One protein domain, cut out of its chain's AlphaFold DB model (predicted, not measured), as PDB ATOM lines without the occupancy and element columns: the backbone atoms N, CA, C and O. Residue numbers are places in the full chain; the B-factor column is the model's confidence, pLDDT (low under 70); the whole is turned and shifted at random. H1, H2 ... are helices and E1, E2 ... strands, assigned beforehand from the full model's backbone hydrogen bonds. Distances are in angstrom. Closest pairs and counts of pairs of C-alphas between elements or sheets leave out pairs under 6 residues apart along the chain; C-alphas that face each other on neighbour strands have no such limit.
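What this domain is: This is residues 4 to 129 of the 132 residues of an uncharacterized protein of Ruminococcus sp. AM46-18 (UniProt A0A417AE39). A small twisted sheet of three strands, E5 to E7, stands between two hairpins, E1 with E2 near one end of E5 and E3 with E4 at the other, and the short helix H3 is over E5. Residues 7 to 12, from H1 into H2, stick out from this body, while residues 115 to 129 hold no named element: residues 121 to 122 pair with residues 88 to 89 of E5, parallel, and residues 127 to 128 pair with residues 17 to 18, after H2. The printed part has 126 residues with five named helices and seven named strands, in the order H1 H2 E1 E2 H3 H4 H5 E3 E4 E5 E6 E7; the three sheets, E5-E6-E7, E1-E2 and E3-E4, are antiparallel. The class is mixed, helices and strands, with 59 residues in named elements, under half. The whole is compact, with a radius of gyration of the C-alphas of 14.8 A and spans of 43 by 35 by 28 A.

How they stand to each other: E5 (residues 88 to 93), E6 (101 to 104) and E7 (110 to 114) form a meander, each strand the antiparallel neighbour of the one before. N 90 and O 102 are 2.9 A apart, and N 111 and O 103 are 2.8 A apart, both within hydrogen-bond range. H3 (45 to 48) is on this sheet at a height of 8.2 A, only just over E5, with 3 of its 4 C-alphas; the closest C-alphas, of Leu 45 and Thr 90, are 5.7 A apart. H4 (57 to 60) touches H3, closest at the C-alphas of Tyr 46 and Tyr 57, 5.5 A. H4 and H5 (71 to 74) only graze the sheet, each with 5 pairs of C-alphas within 10 A. E1 (20 to 25) and E2 (33 to 38) form an antiparallel hairpin, with N 22 and O 36 2.9 A apart; the closest C-alphas of E1 and E5, of Ser 25 and Ser 92, are 6.0 A apart. E3 (76 to 78) and E4 (81 to 86) form another, with N 78 and O 84 2.9 A apart, and E4 runs on into E5 at 28 degrees. H1 (4 to 8) and H2 (11 to 16) are close but not clearly touching, and neither is on the sheet; in both, every O i to N i+4 pair is within hydrogen-bond range, while H3, H4 and H5 are too short for one.

Where its parts are: H1 begins with C-alpha 4 at (28.431, -26.375, 35.016). E1 measures 16.6 A, E2 15.0 A, E5 13.0 A and E4 10.3 A from first to last C-alpha. E5 begins with C-alpha 88 at (41.721, -30.857, 19.239), and E7 ends with C-alpha 114 at (38.409, -30.807, 9.613).

The domain as a whole: The two C-alphas farthest apart, of Leu 12 and Val 97, are 42.9 A apart. The printed part has no cut, and no link is long. Residues 127 to 128 pair with 17 to 18, antiparallel. Mean pLDDT of the printed part is 92.6, and no printed residue is under 70.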
ATOM      1  N   ARG A   4      28.057 -25.101  34.377       85.50
ATOM      2  CA  ARG A   4      28.431 -26.375  35.016       85.50
ATOM      3  C   ARG A   4      29.926 -26.500  35.317       85.50
ATOM      4  O   ARG A   4      30.263 -26.833  36.447       85.50
ATOM      5  N   MET A   5      30.807 -26.186  34.364       83.75
ATOM      6  CA  MET A   5      32.260 -26.296  34.578       83.75
ATOM      7  C   MET A   5      32.726 -25.365  35.704       83.75
ATOM      8  O   MET A   5      33.362 -25.800  36.657       83.75
ATOM      9  N   VAL A   6      32.330 -24.091  35.640       83.56
ATOM     10  CA  VAL A   6      32.678 -23.094  36.666       83.56
ATOM     11  C   VAL A   6      32.093 -23.472  38.029       83.56
ATOM     12  O   VAL A   6      32.700 -23.205  39.063       83.56
ATOM     13  N   LYS A   7      30.924 -24.122  38.063       86.94
ATOM     14  CA  LYS A   7      30.323 -24.631  39.303       86.94
ATOM     15  C   LYS A   7      31.107 -25.805  39.896       86.94
ATOM     16  O   LYS A   7      31.280 -25.803  41.110       86.94
ATOM     17  N   ALA A   8      31.604 -26.722  39.064       89.50
ATOM     18  CA  ALA A   8      32.297 -27.945  39.480       89.50
ATOM     19  C   ALA A   8      33.698 -27.715  40.076       89.50
ATOM     20  O   ALA A   8      34.193 -28.549  40.826       89.50
ATOM     21  N   ILE A   9      34.339 -26.590  39.762       90.00
ATOM     22  CA  ILE A   9      35.665 -26.259  40.297       90.00
ATOM     23  C   ILE A   9      35.562 -25.960  41.801       90.00
ATOM     24  O   ILE A   9      34.548 -25.443  42.271       90.00
ATOM     25  N   SER A  10      36.600 -26.264  42.582       92.44
ATOM     26  CA  SER A  10      36.621 -25.910  44.009       92.44
ATOM     27  C   SER A  10      36.662 -24.382  44.220       92.44
ATOM     28  O   SER A  10      37.196 -23.665  43.368       92.44
ATOM     29  N   PRO A  11      36.158 -23.848  45.345       90.69
ATOM     30  CA  PRO A  11      36.206 -22.410  45.623       90.69
ATOM     31  C   PRO A  11      37.613 -21.792  45.552       90.69
ATOM     32  O   PRO A  11      37.757 -20.707  44.995       90.69
ATOM     33  N   LEU A  12      38.643 -22.500  46.037       90.25
ATOM     34  CA  LEU A  12      40.037 -22.031  46.017       90.25
ATOM     35  C   LEU A  12      40.521 -21.768  44.584       90.25
ATOM     36  O   LEU A  12      40.970 -20.673  44.264       90.25
ATOM     37  N   TRP A  13      40.330 -22.735  43.687       90.94
ATOM     38  CA  TRP A  13      40.695 -22.582  42.277       90.94
ATOM     39  C   TRP A  13      39.889 -21.480  41.573       90.94
ATOM     40  O   TRP A  13      40.441 -20.748  40.754       90.94
ATOM     41  N   LYS A  14      38.603 -21.296  41.911       89.31
ATOM     42  CA  LYS A  14      37.796 -20.195  41.346       89.31
ATOM     43  C   LYS A  14      38.351 -18.818  41.694       89.31
ATOM     44  O   LYS A  14      38.209 -17.913  40.878       89.31
ATOM     45  N   ALA A  15      38.938 -18.662  42.882       88.19
ATOM     46  CA  ALA A  15      39.549 -17.406  43.305       88.19
ATOM     47  C   ALA A  15      40.838 -17.096  42.524       88.19
ATOM     48  O   ALA A  15      41.148 -15.930  42.297       88.19
ATOM     49  N   LEU A  16      41.558 -18.129  42.075       91.94
ATOM     50  CA  LEU A  16      42.805 -17.982  41.321       91.94
ATOM     51  C   LEU A  16      42.582 -17.704  39.830       91.94
ATOM     52  O   LEU A  16      43.387 -17.003  39.221       91.94
ATOM     53  N   ILE A  17      41.514 -18.249  39.237       92.00
ATOM     54  CA  ILE A  17      41.239 -18.131  37.800       92.00
ATOM     55  C   ILE A  17      40.674 -16.748  37.464       92.00
ATOM     56  O   ILE A  17      39.563 -16.385  37.874       92.00
ATOM     57  N   LYS A  18      41.407 -15.999  36.640       90.75
ATOM     58  CA  LYS A  18      41.021 -14.653  36.214       90.75
ATOM     59  C   LYS A  18      40.221 -14.679  34.907       90.75
ATOM     60  O   LYS A  18      40.471 -15.519  34.044       90.75
ATOM     61  N   PRO A  19      39.248 -13.767  34.735       90.75
ATOM     62  CA  PRO A  19      38.658 -13.536  33.426       90.75
ATOM     63  C   PRO A  19      39.683 -12.865  32.498       90.75
ATOM     64  O   PRO A  19      40.354 -11.915  32.898       90.75
ATOM     65  N   VAL A  20      39.757 -13.334  31.256       91.31
ATOM     66  CA  VAL A  20      40.563 -12.765  30.170       91.31
ATOM     67  C   VAL A  20      39.665 -12.337  29.013       91.31
ATOM     68  O   VAL A  20      38.565 -12.871  28.836       91.31
ATOM     69  N   LYS A  21      40.124 -11.355  28.234       93.50
ATOM     70  CA  LYS A  21      39.466 -10.960  26.985       93.50
ATOM     71  C   LYS A  21      39.828 -11.966  25.902       93.50
ATOM     72  O   LYS A  21      41.004 -12.174  25.634       93.50
ATOM     73  N   VAL A  22      38.815 -12.561  25.291       94.88
ATOM     74  CA  VAL A  22      38.963 -13.557  24.233       94.88
ATOM     75  C   VAL A  22      38.277 -13.027  22.988       94.88
ATOM     76  O   VAL A  22      37.069 -12.775  23.017       94.88
ATOM     77  N   TYR A  23      39.057 -12.846  21.927       96.06
ATOM     78  CA  TYR A  23      38.571 -12.420  20.620       96.06
ATOM     79  C   TYR A  23      38.297 -13.650  19.750       96.06
ATOM     80  O   TYR A  23      39.015 -14.649  19.820       96.06
ATOM     81  N   SER A  24      37.239 -13.612  18.956       93.25
ATOM     82  CA  SER A  24      36.908 -14.687  18.019       93.25
ATOM     83  C   SER A  24      36.181 -14.148  16.803       93.25
ATOM     84  O   SER A  24      35.375 -13.223  16.947       93.25
ATOM     85  N   SER A  25      36.390 -14.771  15.643       93.19
ATOM     86  CA  SER A  25      35.587 -14.530  14.441       93.19
ATOM     87  C   SER A  25      34.090 -14.526  14.760       93.19
ATOM     88  O   SER A  25      33.589 -15.397  15.477       93.19
ATOM     89  N   VAL A  26      33.354 -13.576  14.181       91.81
ATOM     90  CA  VAL A  26      31.880 -13.569  14.238       91.81
ATOM     91  C   VAL A  26      31.245 -14.678  13.380       91.81
ATOM     92  O   VAL A  26      30.025 -14.839  13.371       91.81
ATOM     93  N   GLY A  27      32.062 -15.482  12.693       87.69
ATOM     94  CA  GLY A  27      31.629 -16.596  11.864       87.69
ATOM     95  C   GLY A  27      31.203 -16.160  10.465       87.69
ATOM     96  O   GLY A  27      31.461 -15.039  10.032       87.69
ATOM     97  N   ASN A  28      30.583 -17.084   9.725       87.69
ATOM     98  CA  ASN A  28      30.118 -16.861   8.350       87.69
ATOM     99  C   ASN A  28      31.192 -16.263   7.414       87.69
ATOM    100  O   ASN A  28      30.895 -15.402   6.591       87.69
ATOM    101  N   LYS A  29      32.447 -16.716   7.562       88.44
ATOM    102  CA  LYS A  29      33.612 -16.227   6.800       88.44
ATOM    103  C   LYS A  29      33.932 -14.738   6.988       88.44
ATOM    104  O   LYS A  29      34.596 -14.143   6.147       88.44
ATOM    105  N   SER A  30      33.457 -14.134   8.074       89.31
ATOM    106  CA  SER A  30      33.802 -12.758   8.404       89.31
ATOM    107  C   SER A  30      35.241 -12.646   8.904       89.31
ATOM    108  O   SER A  30      35.715 -13.492   9.671       89.31
ATOM    109  N   ASN A  31      35.884 -11.547   8.508       92.75
ATOM    110  CA  ASN A  31      37.163 -11.099   9.052       92.75
ATOM    111  C   ASN A  31      36.988 -10.327  10.370       92.75
ATOM    112  O   ASN A  31      37.965 -10.086  11.069       92.75
ATOM    113  N   ASP A  32      35.754  -9.963  10.727       94.19
ATOM    114  CA  ASP A  32      35.482  -9.263  11.974       94.19
ATOM    115  C   ASP A  32      35.577 -10.216  13.165       94.19
ATOM    116  O   ASP A  32      35.074 -11.350  13.145       94.19
ATOM    117  N   THR A  33      36.160  -9.714  14.250       95.06
ATOM    118  CA  THR A  33      36.189 -10.396  15.539       95.06
ATOM    119  C   THR A  33      35.254  -9.720  16.536       95.06
ATOM    120  O   THR A  33      34.971  -8.524  16.484       95.06
ATOM    121  N   SER A  34      34.754 -10.510  17.478       95.38
ATOM    122  CA  SER A  34      34.037 -10.029  18.656       95.38
ATOM    123  C   SER A  34      34.774 -10.458  19.916       95.38
ATOM    124  O   SER A  34      35.509 -11.444  19.904       95.38
ATOM    125  N   VAL A  35      34.589  -9.710  21.005       95.69
ATOM    126  CA  VAL A  35      35.282  -9.945  22.275       95.69
ATOM    127  C   VAL A  35      34.323 -10.422  23.358       95.69
ATOM    128  O   VAL A  35      33.206  -9.924  23.499       95.69
ATOM    129  N   SER A  36      34.788 -11.364  24.172       93.50
ATOM    130  CA  SER A  36      34.076 -11.850  25.351       93.50
ATOM    131  C   SER A  36      35.012 -11.987  26.553       93.50
ATOM    132  O   SER A  36      36.206 -12.238  26.406       93.50
ATOM    133  N   ASN A  37      34.479 -11.789  27.763       92.69
ATOM    134  CA  ASN A  37      35.225 -12.004  29.005       92.69
ATOM    135  C   ASN A  37      35.042 -13.459  29.457       92.69
ATOM    136  O   ASN A  37      33.980 -13.831  29.968       92.69
ATOM    137  N   CYS A  38      36.080 -14.275  29.299       91.56
ATOM    138  CA  CYS A  38      36.046 -15.710  29.562       91.56
ATOM    139  C   CYS A  38      37.027 -16.092  30.672       91.56
ATOM    140  O   CYS A  38      38.123 -15.562  30.755       91.56
ATOM    141  N   ARG A  39      36.646 -17.041  31.533       91.69
ATOM    142  CA  ARG A  39      37.573 -17.675  32.499       91.69
ATOM    143  C   ARG A  39      38.286 -18.893  31.916       91.69
ATOM    144  O   ARG A  39      39.371 -19.241  32.353       91.69
ATOM    145  N   PHE A  40      37.633 -19.526  30.950       92.31
ATOM    146  CA  PHE A  40      38.112 -20.682  30.214       92.31
ATOM    147  C   PHE A  40      37.865 -20.431  28.742       92.31
ATOM    148  O   PHE A  40      36.805 -19.902  28.389       92.31
ATOM    149  N   TYR A  41      38.812 -20.818  27.904       93.69
ATOM    150  CA  TYR A  41      38.729 -20.594  26.472       93.69
ATOM    151  C   TYR A  41      39.438 -21.700  25.691       93.69
ATOM    152  O   TYR A  41      40.244 -22.444  26.238       93.69
ATOM    153  N   VAL A  42      39.096 -21.821  24.413       95.00
ATOM    154  CA  VAL A  42      39.787 -22.687  23.443       95.00
ATOM    155  C   VAL A  42      40.821 -21.824  22.725       95.00
ATOM    156  O   VAL A  42      40.470 -20.685  22.408       95.00
ATOM    157  N   PRO A  43      42.062 -22.274  22.483       95.88
ATOM    158  CA  PRO A  43      43.058 -21.449  21.802       95.88
ATOM    159  C   PRO A  43      42.640 -21.148  20.354       95.88
ATOM    160  O   PRO A  43      41.993 -21.961  19.690       95.88
ATOM    161  N   SER A  44      42.961 -19.947  19.883       95.62
ATOM    162  CA  SER A  44      42.828 -19.551  18.476       95.62
ATOM    163  C   SER A  44      43.899 -20.217  17.612       95.62
ATOM    164  O   SER A  44      44.880 -20.752  18.128       95.62
ATOM    165  N   LEU A  45      43.723 -20.177  16.289       96.44
ATOM    166  CA  LEU A  45      44.718 -20.716  15.364       96.44
ATOM    167  C   LEU A  45      46.066 -19.995  15.516       96.44
ATOM    168  O   LEU A  45      47.084 -20.661  15.664       96.44
ATOM    169  N   TYR A  46      46.061 -18.659  15.571       96.75
ATOM    170  CA  TYR A  46      47.284 -17.861  15.716       96.75
ATOM    171  C   TYR A  46      47.966 -18.046  17.081       96.75
ATOM    172  O   TYR A  46      49.189 -17.982  17.180       96.75
ATOM    173  N   GLU A  47      47.196 -18.323  18.145       95.81
ATOM    174  CA  GLU A  47      47.764 -18.665  19.459       95.81
ATOM    175  C   GLU A  47      48.613 -19.941  19.428       95.81
ATOM    176  O   GLU A  47      49.565 -20.055  20.200       95.81
ATOM    177  N   VAL A  48      48.249 -20.901  18.575       96.19
ATOM    178  CA  VAL A  48      48.949 -22.183  18.433       96.19
ATOM    179  C   VAL A  48      50.044 -22.098  17.375       96.19
ATOM    180  O   VAL A  48      51.168 -22.537  17.615       96.19
ATOM    181  N   ASP A  49      49.718 -21.532  16.216       94.56
ATOM    182  CA  ASP A  49      50.599 -21.405  15.066       94.56
ATOM    183  C   ASP A  49      50.660 -19.944  14.581       94.56
ATOM    184  O   ASP A  49      49.765 -19.484  13.861       94.56
ATOM    185  N   PRO A  50      51.728 -19.200  14.930       93.69
ATOM    186  CA  PRO A  50      51.859 -17.788  14.579       93.69
ATOM    187  C   PRO A  50      52.105 -17.551  13.080       93.69
ATOM    188  O   PRO A  50      52.198 -16.398  12.656       93.69
ATOM    189  N   THR A  51      52.205 -18.603  12.259       93.50
ATOM    190  CA  THR A  51      52.253 -18.470  10.794       93.50
ATOM    191  C   THR A  51      50.880 -18.174  10.180       93.50
ATOM    192  O   THR A  51      50.803 -17.713   9.041       93.50
ATOM    193  N   ALA A  52      49.790 -18.360  10.935       93.75
ATOM    194  CA  ALA A  52      48.419 -18.087  10.509       93.75
ATOM    195  C   ALA A  52      48.084 -16.582  10.507       93.75
ATOM    196  O   ALA A  52      47.193 -16.118  11.215       93.75
ATOM    197  N   THR A  53      48.800 -15.796   9.705       95.19
ATOM    198  CA  THR A  53      48.741 -14.325   9.717       95.19
ATOM    199  C   THR A  53      47.548 -13.729   8.963       95.19
ATOM    200  O   THR A  53      47.483 -12.516   8.780       95.19
ATOM    201  N   SER A  54      46.628 -14.553   8.461       94.44
ATOM    202  CA  SER A  54      45.432 -14.083   7.761       94.44
ATOM    203  C   SER A  54      44.324 -13.710   8.739       94.44
ATOM    204  O   SER A  54      44.170 -14.336   9.790       94.44
ATOM    205  N   GLU A  55      43.484 -12.752   8.355       94.81
ATOM    206  CA  GLU A  55      42.237 -12.502   9.075       94.81
ATOM    207  C   GLU A  55      41.293 -13.717   8.992       94.81
ATOM    208  O   GLU A  55      41.295 -14.432   7.983       94.81
ATOM    209  N   PRO A  56      40.491 -13.980  10.040       95.19
ATOM    210  CA  PRO A  56      40.421 -13.243  11.309       95.19
ATOM    211  C   PRO A  56      41.505 -13.637  12.334       95.19
ATOM    212  O   PRO A  56      41.588 -13.022  13.390       95.19
ATOM    213  N   TYR A  57      42.313 -14.671  12.067       95.62
ATOM    214  CA  TYR A  57      43.126 -15.377  13.071       95.62
ATOM    215  C   TYR A  57      44.173 -14.509  13.763       95.62
ATOM    216  O   TYR A  57      44.297 -14.574  14.987       95.62
ATOM    217  N   ILE A  58      44.896 -13.683  13.004       96.25
ATOM    218  CA  ILE A  58      45.900 -12.763  13.560       96.25
ATOM    219  C   ILE A  58      45.280 -11.730  14.512       96.25
ATOM    220  O   ILE A  58      45.944 -11.272  15.435       96.25
ATOM    221  N   SER A  59      43.994 -11.413  14.333       96.00
ATOM    222  CA  SER A  59      43.240 -10.465  15.157       96.00
ATOM    223  C   SER A  59      42.523 -11.118  16.351       96.00
ATOM    224  O   SER A  59      41.811 -10.440  17.096       96.00
ATOM    225  N   GLU A  60      42.679 -12.430  16.569       95.19
ATOM    226  CA  GLU A  60      42.065 -13.147  17.705       95.19
ATOM    227  C   GLU A  60      42.905 -13.107  18.991       95.19
ATOM    228  O   GLU A  60      42.421 -13.456  20.074       95.19
ATOM    229  N   THR A  61      44.162 -12.687  18.883       94.00
ATOM    230  CA  THR A  61      45.101 -12.540  19.996       94.00
ATOM    231  C   THR A  61      46.193 -11.537  19.626       94.00
ATOM    232  O   THR A  61      46.413 -11.250  18.458       94.00
ATOM    233  N   ASN A  62      46.932 -11.048  20.620       91.62
ATOM    234  CA  ASN A  62      48.103 -10.195  20.394       91.62
ATOM    235  C   ASN A  62      49.427 -10.974  20.433       91.62
ATOM    236  O   ASN A  62      50.475 -10.403  20.139       91.62
ATOM    237  N   ALA A  63      49.407 -12.237  20.866       92.94
ATOM    238  CA  ALA A  63      50.607 -13.053  21.012       92.94
ATOM    239  C   ALA A  63      50.284 -14.558  20.943       92.94
ATOM    240  O   ALA A  63      49.187 -14.962  21.353       92.94
ATOM    241  N   PRO A  64      51.234 -15.389  20.477       94.88
ATOM    242  CA  PRO A  64      51.138 -16.837  20.594       94.88
ATOM    243  C   PRO A  64      51.249 -17.299  22.053       94.88
ATOM    244  O   PRO A  64      51.734 -16.579  22.931       94.88
ATOM    245  N   ILE A  65      50.821 -18.532  22.318       94.31
ATOM    246  CA  ILE A  65      51.018 -19.183  23.614       94.31
ATOM    247  C   ILE A  65      52.509 -19.487  23.767       94.31
ATOM    248  O   ILE A  65      53.070 -20.267  23.005       94.31
ATOM    249  N   ALA A  66      53.152 -18.886  24.770       92.44
ATOM    250  CA  ALA A  66      54.615 -18.868  24.891       92.44
ATOM    251  C   ALA A  66      55.286 -20.254  24.942       92.44
ATOM    252  O   ALA A  66      56.449 -20.380  24.573       92.44
ATOM    253  N   TYR A  67      54.572 -21.282  25.406       92.00
ATOM    254  CA  TYR A  67      55.076 -22.655  25.490       92.00
ATOM    255  C   TYR A  67      54.680 -23.540  24.299       92.00
ATOM    256  O   TYR A  67      55.018 -24.715  24.302       92.00
ATOM    257  N   PHE A  68      53.975 -23.007  23.296       94.88
ATOM    258  CA  PHE A  68      53.754 -23.669  22.009       94.88
ATOM    259  C   PHE A  68      54.830 -23.223  21.020       94.88
ATOM    260  O   PHE A  68      54.622 -22.329  20.202       94.88
ATOM    261  N   THR A  69      56.012 -23.826  21.141       93.38
ATOM    262  CA  THR A  69      57.211 -23.466  20.368       93.38
ATOM    263  C   THR A  69      57.367 -24.267  19.081       93.38
ATOM    264  O   THR A  69      58.011 -23.805  18.144       93.38
ATOM    265  N   ASP A  70      56.773 -25.454  19.033       94.00
ATOM    266  CA  ASP A  70      56.857 -26.415  17.934       94.00
ATOM    267  C   ASP A  70      55.674 -27.396  17.989       94.00
ATOM    268  O   ASP A  70      54.860 -27.365  18.915       94.00
ATOM    269  N   ASP A  71      55.582 -28.281  17.000       95.56
ATOM    270  CA  ASP A  71      54.530 -29.295  16.929       95.56
ATOM    271  C   ASP A  71      54.499 -30.199  18.174       95.56
ATOM    272  O   ASP A  71      53.425 -30.448  18.722       95.56
ATOM    273  N   ASP A  72      55.648 -30.604  18.718       95.19
ATOM    274  CA  ASP A  72      55.692 -31.486  19.885       95.19
ATOM    275  C   ASP A  72      55.068 -30.842  21.131       95.19
ATOM    276  O   ASP A  72      54.314 -31.500  21.857       95.19
ATOM    277  N   THR A  73      55.317 -29.552  21.358       94.69
ATOM    278  CA  THR A  73      54.736 -28.804  22.486       94.69
ATOM    279  C   THR A  73      53.234 -28.548  22.360       94.69
ATOM    280  O   THR A  73      52.565 -28.305  23.367       94.69
ATOM    281  N   ARG A  74      52.677 -28.630  21.145       95.62
ATOM    282  CA  ARG A  74      51.249 -28.409  20.868       95.62
ATOM    283  C   ARG A  74      50.399 -29.651  21.084       95.62
ATOM    284  O   ARG A  74      49.172 -29.535  21.120       95.62
ATOM    285  N   LYS A  75      51.008 -30.833  21.195       95.25
ATOM    286  CA  LYS A  75      50.279 -32.101  21.295       95.25
ATOM    287  C   LYS A  75      49.453 -32.161  22.576       95.25
ATOM    288  O   LYS A  75      49.933 -31.897  23.677       95.25
ATOM    289  N   LYS A  76      48.199 -32.590  22.443       94.50
ATOM    290  CA  LYS A  76      47.307 -32.823  23.579       94.50
ATOM    291  C   LYS A  76      47.330 -34.299  23.955       94.50
ATOM    292  O   LYS A  76      46.822 -35.138  23.217       94.50
ATOM    293  N   ALA A  77      47.909 -34.610  25.110       93.69
ATOM    294  CA  ALA A  77      47.908 -35.964  25.653       93.69
ATOM    295  C   ALA A  77      46.513 -36.364  26.158       93.69
ATOM    296  O   ALA A  77      45.787 -35.546  26.738       93.69
ATOM    297  N   LYS A  78      46.147 -37.636  25.989       90.88
ATOM    298  CA  LYS A  78      44.912 -38.180  26.559       90.88
ATOM    299  C   LYS A  78      45.036 -38.267  28.085       90.88
ATOM    300  O   LYS A  78      46.009 -38.842  28.575       90.88
ATOM    301  N   PRO A  79      44.041 -37.794  28.861       85.81
ATOM    302  CA  PRO A  79      44.115 -37.822  30.324       85.81
ATOM    303  C   PRO A  79      44.330 -39.218  30.927       85.81
ATOM    304  O   PRO A  79      44.975 -39.345  31.961       85.81
ATOM    305  N   SER A  80      43.789 -40.265  30.295       90.12
ATOM    306  CA  SER A  80      43.911 -41.657  30.751       90.12
ATOM    307  C   SER A  80      45.185 -42.358  30.276       90.12
ATOM    308  O   SER A  80      45.608 -43.327  30.898       90.12
ATOM    309  N   THR A  81      45.774 -41.902  29.169       92.56
ATOM    310  CA  THR A  81      46.912 -42.541  28.490       92.56
ATOM    311  C   THR A  81      47.887 -41.468  27.987       92.56
ATOM    312  O   THR A  81      47.893 -41.155  26.801       92.56
ATOM    313  N   PRO A  82      48.742 -40.887  28.856       90.00
ATOM    314  CA  PRO A  82      49.550 -39.710  28.507       90.00
ATOM    315  C   PRO A  82      50.574 -39.894  27.375       90.00
ATOM    316  O   PRO A  82      51.071 -38.907  26.842       90.00
ATOM    317  N   ALA A  83      50.901 -41.139  27.014       91.19
ATOM    318  CA  ALA A  83      51.749 -41.464  25.864       91.19
ATOM    319  C   ALA A  83      50.992 -41.428  24.520       91.19
ATOM    320  O   ALA A  83      51.608 -41.516  23.462       91.19
ATOM    321  N   GLU A  84      49.663 -41.315  24.556       94.44
ATOM    322  CA  GLU A  84      48.813 -41.170  23.381       94.44
ATOM    323  C   GLU A  84      48.325 -39.730  23.254       94.44
ATOM    324  O   GLU A  84      47.869 -39.115  24.223       94.44
ATOM    325  N   TYR A  85      48.357 -39.220  22.029       95.50
ATOM    326  CA  TYR A  85      47.895 -37.878  21.699       95.50
ATOM    327  C   TYR A  85      46.567 -37.935  20.946       95.50
ATOM    328  O   TYR A  85      46.235 -38.942  20.316       95.50
ATOM    329  N   GLU A  86      45.784 -36.866  21.043       94.88
ATOM    330  CA  GLU A  86      44.516 -36.715  20.330       94.88
ATOM    331  C   GLU A  86      44.417 -35.340  19.673       94.88
ATOM    332  O   GLU A  86      44.909 -34.341  20.209       94.88
ATOM    333  N   SER A  87      43.742 -35.286  18.525       95.94
ATOM    334  CA  SER A  87      43.425 -34.015  17.888       95.94
ATOM    335  C   SER A  87      42.513 -33.135  18.751       95.94
ATOM    336  O   SER A  87      41.695 -33.623  19.540       95.94
ATOM    337  N   TYR A  88      42.616 -31.815  18.591       96.62
ATOM    338  CA  TYR A  88      41.721 -30.857  19.239       96.62
ATOM    339  C   TYR A  88      41.356 -29.675  18.343       96.62
ATOM    340  O   TYR A  88      42.106 -29.287  17.449       96.62
ATOM    341  N   TRP A  89      40.184 -29.098  18.604       96.38
ATOM    342  CA  TRP A  89      39.675 -27.937  17.875       96.38
ATOM    343  C   TRP A  89      40.378 -26.646  18.287       96.38
ATOM    344  O   TRP A  89      40.616 -26.410  19.474       96.38
ATOM    345  N   THR A  90      40.615 -25.772  17.312       95.56
ATOM    346  CA  THR A  90      40.861 -24.348  17.570       95.56
ATOM    347  C   THR A  90      39.531 -23.595  17.675       95.56
ATOM    348  O   THR A  90      38.467 -24.112  17.329       95.56
ATOM    349  N   ARG A  91      39.575 -22.369  18.199       93.12
ATOM    350  CA  ARG A  91      38.386 -21.579  18.550       93.12
ATOM    351  C   ARG A  91      37.457 -21.278  17.375       93.12
ATOM    352  O   ARG A  91      36.239 -21.333  17.552       93.12
ATOM    353  N   SER A  92      38.021 -20.919  16.225       93.19
ATOM    354  CA  SER A  92      37.273 -20.286  15.140       93.19
ATOM    355  C   SER A  92      37.184 -21.157  13.889       93.19
ATOM    356  O   SER A  92      38.120 -21.898  13.576       93.19
ATOM    357  N   PRO A  93      36.065 -21.080  13.143       91.94
ATOM    358  CA  PRO A  93      35.924 -21.790  11.879       91.94
ATOM    359  C   PRO A  93      36.962 -21.363  10.838       91.94
ATOM    360  O   PRO A  93      37.581 -20.297  10.925       91.94
ATOM    361  N   ASN A  94      37.100 -22.176   9.793       92.75
ATOM    362  CA  ASN A  94      37.853 -21.783   8.618       92.75
ATOM    363  C   ASN A  94      37.112 -20.651   7.877       92.75
ATOM    364  O   ASN A  94      35.976 -20.818   7.438       92.75
ATOM    365  N   ALA A  95      37.746 -19.486   7.748       92.25
ATOM    366  CA  ALA A  95      37.174 -18.302   7.117       92.25
ATOM    367  C   ALA A  95      37.212 -18.396   5.585       92.25
ATOM    368  O   ALA A  95      36.422 -17.755   4.900       92.25
ATOM    369  N   THR A  96      38.078 -19.243   5.029       90.00
ATOM    370  CA  THR A  96      38.230 -19.405   3.576       90.00
ATOM    371  C   THR A  96      37.302 -20.483   3.009       90.00
ATOM    372  O   THR A  96      36.831 -20.368   1.874       90.00
ATOM    373  N   VAL A  97      36.941 -21.499   3.805       87.31
ATOM    374  CA  VAL A  97      36.171 -22.664   3.337       87.31
ATOM    375  C   VAL A  97      34.919 -22.899   4.181       87.31
ATOM    376  O   VAL A  97      34.955 -22.897   5.405       87.31
ATOM    377  N   THR A  98      33.780 -23.133   3.525       86.56
ATOM    378  CA  THR A  98      32.497 -23.391   4.205       86.56
ATOM    379  C   THR A  98      32.509 -24.757   4.894       86.56
ATOM    380  O   THR A  98      32.893 -25.734   4.261       86.56
ATOM    381  N   ASN A  99      31.991 -24.846   6.123       86.75
ATOM    382  CA  ASN A  99      31.834 -26.084   6.908       86.75
ATOM    383  C   ASN A  99      33.132 -26.746   7.399       86.75
ATOM    384  O   ASN A  99      33.081 -27.894   7.833       86.75
ATOM    385  N   TRP A 100      34.267 -26.047   7.380       91.69
ATOM    386  CA  TRP A 100      35.521 -26.581   7.912       91.69
ATOM    387  C   TRP A 100      35.985 -25.800   9.137       91.69
ATOM    388  O   TRP A 100      35.721 -24.604   9.274       91.69
ATOM    389  N   LEU A 101      36.670 -26.495  10.034       92.69
ATOM    390  CA  LEU A 101      37.321 -25.930  11.205       92.69
ATOM    391  C   LEU A 101      38.808 -26.269  11.173       92.69
ATOM    392  O   LEU A 101      39.227 -27.249  10.550       92.69
ATOM    393  N   TYR A 102      39.583 -25.463  11.889       95.31
ATOM    394  CA  TYR A 102      40.978 -25.757  12.165       95.31
ATOM    395  C   TYR A 102      41.106 -26.666  13.385       95.31
ATOM    396  O   TYR A 102      40.514 -26.405  14.440       95.31
ATOM    397  N   THR A 103      41.919 -27.704  13.245       96.62
ATOM    398  CA  THR A 103      42.352 -28.587  14.329       96.62
ATOM    399  C   THR A 103      43.860 -28.555  14.477       96.62
ATOM    400  O   THR A 103      44.580 -28.115  13.584       96.62
ATOM    401  N   VAL A 104      44.328 -29.053  15.611       97.06
ATOM    402  CA  VAL A 104      45.695 -29.528  15.802       97.06
ATOM    403  C   VAL A 104      45.617 -31.043  15.885       97.06
ATOM    404  O   VAL A 104      44.781 -31.556  16.632       97.06
ATOM    405  N   ASN A 105      46.418 -31.755  15.100       95.62
ATOM    406  CA  ASN A 105      46.392 -33.218  15.049       95.62
ATOM    407  C   ASN A 105      47.263 -33.865  16.145       95.62
ATOM    408  O   ASN A 105      47.884 -33.189  16.962       95.62
ATOM    409  N   GLU A 106      47.319 -35.196  16.157       94.94
ATOM    410  CA  GLU A 106      48.076 -35.996  17.130       94.94
ATOM    411  C   GLU A 106      49.594 -35.766  17.050       94.94
ATOM    412  O   GLU A 106      50.311 -36.024  18.017       94.94
ATOM    413  N   SER A 107      50.080 -35.274  15.910       95.44
ATOM    414  CA  SER A 107      51.474 -34.881  15.705       95.44
ATOM    415  C   SER A 107      51.744 -33.427  16.087       95.44
ATOM    416  O   SER A 107      52.904 -33.047  16.096       95.44
ATOM    417  N   GLY A 108      50.718 -32.634  16.417       95.44
ATOM    418  CA  GLY A 108      50.851 -31.223  16.788       95.44
ATOM    419  C   GLY A 108      50.744 -30.227  15.632       95.44
ATOM    420  O   GLY A 108      50.767 -29.019  15.868       95.44
ATOM    421  N   ALA A 109      50.565 -30.712  14.403       96.38
ATOM    422  CA  ALA A 109      50.424 -29.871  13.223       96.38
ATOM    423  C   ALA A 109      48.989 -29.343  13.083       96.38
ATOM    424  O   ALA A 109      48.014 -30.058  13.344       96.38
ATOM    425  N   THR A 110      48.847 -28.098  12.620       95.38
ATOM    426  CA  THR A 110      47.530 -27.514  12.338       95.38
ATOM    427  C   THR A 110      46.950 -28.036  11.024       95.38
ATOM    428  O   THR A 110      47.661 -28.150  10.026       95.38
ATOM    429  N   TYR A 111      45.643 -28.292  10.986       93.31
ATOM    430  CA  TYR A 111      44.938 -28.758   9.796       93.31
ATOM    431  C   TYR A 111      43.598 -28.033   9.626       93.31
ATOM    432  O   TYR A 111      42.735 -28.084  10.498       93.31
ATOM    433  N   GLY A 112      43.425 -27.335   8.497       89.88
ATOM    434  CA  GLY A 112      42.284 -26.439   8.241       89.88
ATOM    435  C   GLY A 112      41.074 -27.071   7.556       89.88
ATOM    436  O   GLY A 112      40.113 -26.364   7.251       89.88
ATOM    437  N   PHE A 113      41.123 -28.376   7.287       90.94
ATOM    438  CA  PHE A 113      40.070 -29.119   6.598       90.94
ATOM    439  C   PHE A 113      39.540 -30.234   7.505       90.94
ATOM    440  O   PHE A 113      39.478 -31.394   7.109       90.94
ATOM    441  N   SER A 114      39.134 -29.887   8.728       92.94
ATOM    442  CA  SER A 114      38.409 -30.807   9.613       92.94
ATOM    443  C   SER A 114      36.908 -30.525   9.607       92.94
ATOM    444  O   SER A 114      36.476 -29.377   9.726       92.94
ATOM    445  N   TYR A 115      36.102 -31.574   9.442       91.94
ATOM    446  CA  TYR A 115      34.645 -31.466   9.411       91.94
ATOM    447  C   TYR A 115      34.097 -31.450  10.847       91.94
ATOM    448  O   TYR A 115      34.507 -32.303  11.633       91.94
ATOM    449  N   PRO A 116      33.130 -30.584  11.204       86.31
ATOM    450  CA  PRO A 116      32.599 -30.501  12.570       86.31
ATOM    451  C   PRO A 116      32.022 -31.819  13.124       86.31
ATOM    452  O   PRO A 116      31.866 -31.962  14.331       86.31
ATOM    453  N   GLY A 117      31.673 -32.771  12.249       88.75
ATOM    454  CA  GLY A 117      31.204 -34.106  12.636       88.75
ATOM    455  C   GLY A 117      32.315 -35.114  12.962       88.75
ATOM    456  O   GLY A 117      32.006 -36.230  13.371       88.75
ATOM    457  N   GLN A 118      33.586 -34.764  12.757       91.81
ATOM    458  CA  GLN A 118      34.720 -35.607  13.134       91.81
ATOM    459  C   GLN A 118      34.961 -35.553  14.643       91.81
ATOM    460  O   GLN A 118      34.544 -34.626  15.335       91.81
ATOM    461  N   ASN A 119      35.651 -36.567  15.160       90.69
ATOM    462  CA  ASN A 119      36.015 -36.600  16.564       90.69
ATOM    463  C   ASN A 119      37.321 -35.828  16.778       90.69
ATOM    464  O   ASN A 119      38.380 -36.292  16.363       90.69
ATOM    465  N   SER A 120      37.243 -34.686  17.456       93.06
ATOM    466  CA  SER A 120      38.406 -34.015  18.037       93.06
ATOM    467  C   SER A 120      38.036 -33.467  19.407       93.06
ATOM    468  O   SER A 120      36.896 -33.060  19.662       93.06
ATOM    469  N   GLY A 121      39.003 -33.486  20.315       92.94
ATOM    470  CA  GLY A 121      38.827 -33.027  21.677       92.94
ATOM    471  C   GLY A 121      38.784 -31.504  21.794       92.94
ATOM    472  O   GLY A 121      38.940 -30.749  20.836       92.94
ATOM    473  N   ILE A 122      38.621 -31.039  23.031       92.12
ATOM    474  CA  ILE A 122      38.747 -29.623  23.387       92.12
ATOM    475  C   ILE A 122      40.009 -29.446  24.226       92.12
ATOM    476  O   ILE A 122      40.194 -30.164  25.211       92.12
ATOM    477  N   LEU A 123      40.867 -28.500  23.843       94.00
ATOM    478  CA  LEU A 123      41.943 -28.002  24.693       94.00
ATOM    479  C   LEU A 123      41.434 -26.759  25.433       94.00
ATOM    480  O   LEU A 123      41.083 -25.759  24.810       94.00
ATOM    481  N   LEU A 124      41.345 -26.848  26.762       92.12
ATOM    482  CA  LEU A 124      40.875 -25.757  27.613       92.12
ATOM    483  C   LEU A 124      42.059 -24.992  28.195       92.12
ATOM    484  O   LEU A 124      42.901 -25.563  28.881       92.12
ATOM    485  N   MET A 125      42.051 -23.686  27.974       93.19
ATOM    486  CA  MET A 125      43.037 -22.728  28.450       93.19
ATOM    487  C   MET A 125      42.410 -21.839  29.519       93.19
ATOM    488  O   MET A 125      41.212 -21.538  29.473       93.19
ATOM    489  N   PHE A 126      43.212 -21.414  30.488       92.75
ATOM    490  CA  PHE A 126      42.818 -20.455  31.514       92.75
ATOM    491  C   PHE A 126      44.051 -19.738  32.052       92.75
ATOM    492  O   PHE A 126      45.165 -20.255  31.984       92.75
ATOM    493  N   SER A 127      43.841 -18.554  32.614       89.88
ATOM    494  CA  SER A 127      44.898 -17.789  33.269       89.88
ATOM    495  C   SER A 127      44.654 -17.752  34.769       89.88
ATOM    496  O   SER A 127      43.531 -17.526  35.230       89.88
ATOM    497  N   ILE A 128      45.723 -17.953  35.529       89.94
ATOM    498  CA  ILE A 128      45.730 -17.791  36.980       89.94
ATOM    499  C   ILE A 128      46.404 -16.472  37.348       89.94
ATOM    500  O   ILE A 128      47.228 -15.951  36.597       89.94
ATOM    501  N   SER A 129      46.061 -15.912  38.506       76.88
ATOM    502  CA  SER A 129      46.942 -14.941  39.161       76.88
ATOM    503  C   SER A 129      48.323 -15.572  39.336       76.88
ATOM    504  O   SER A 129      48.401 -16.643  39.935       76.88
TER     505      SER A 129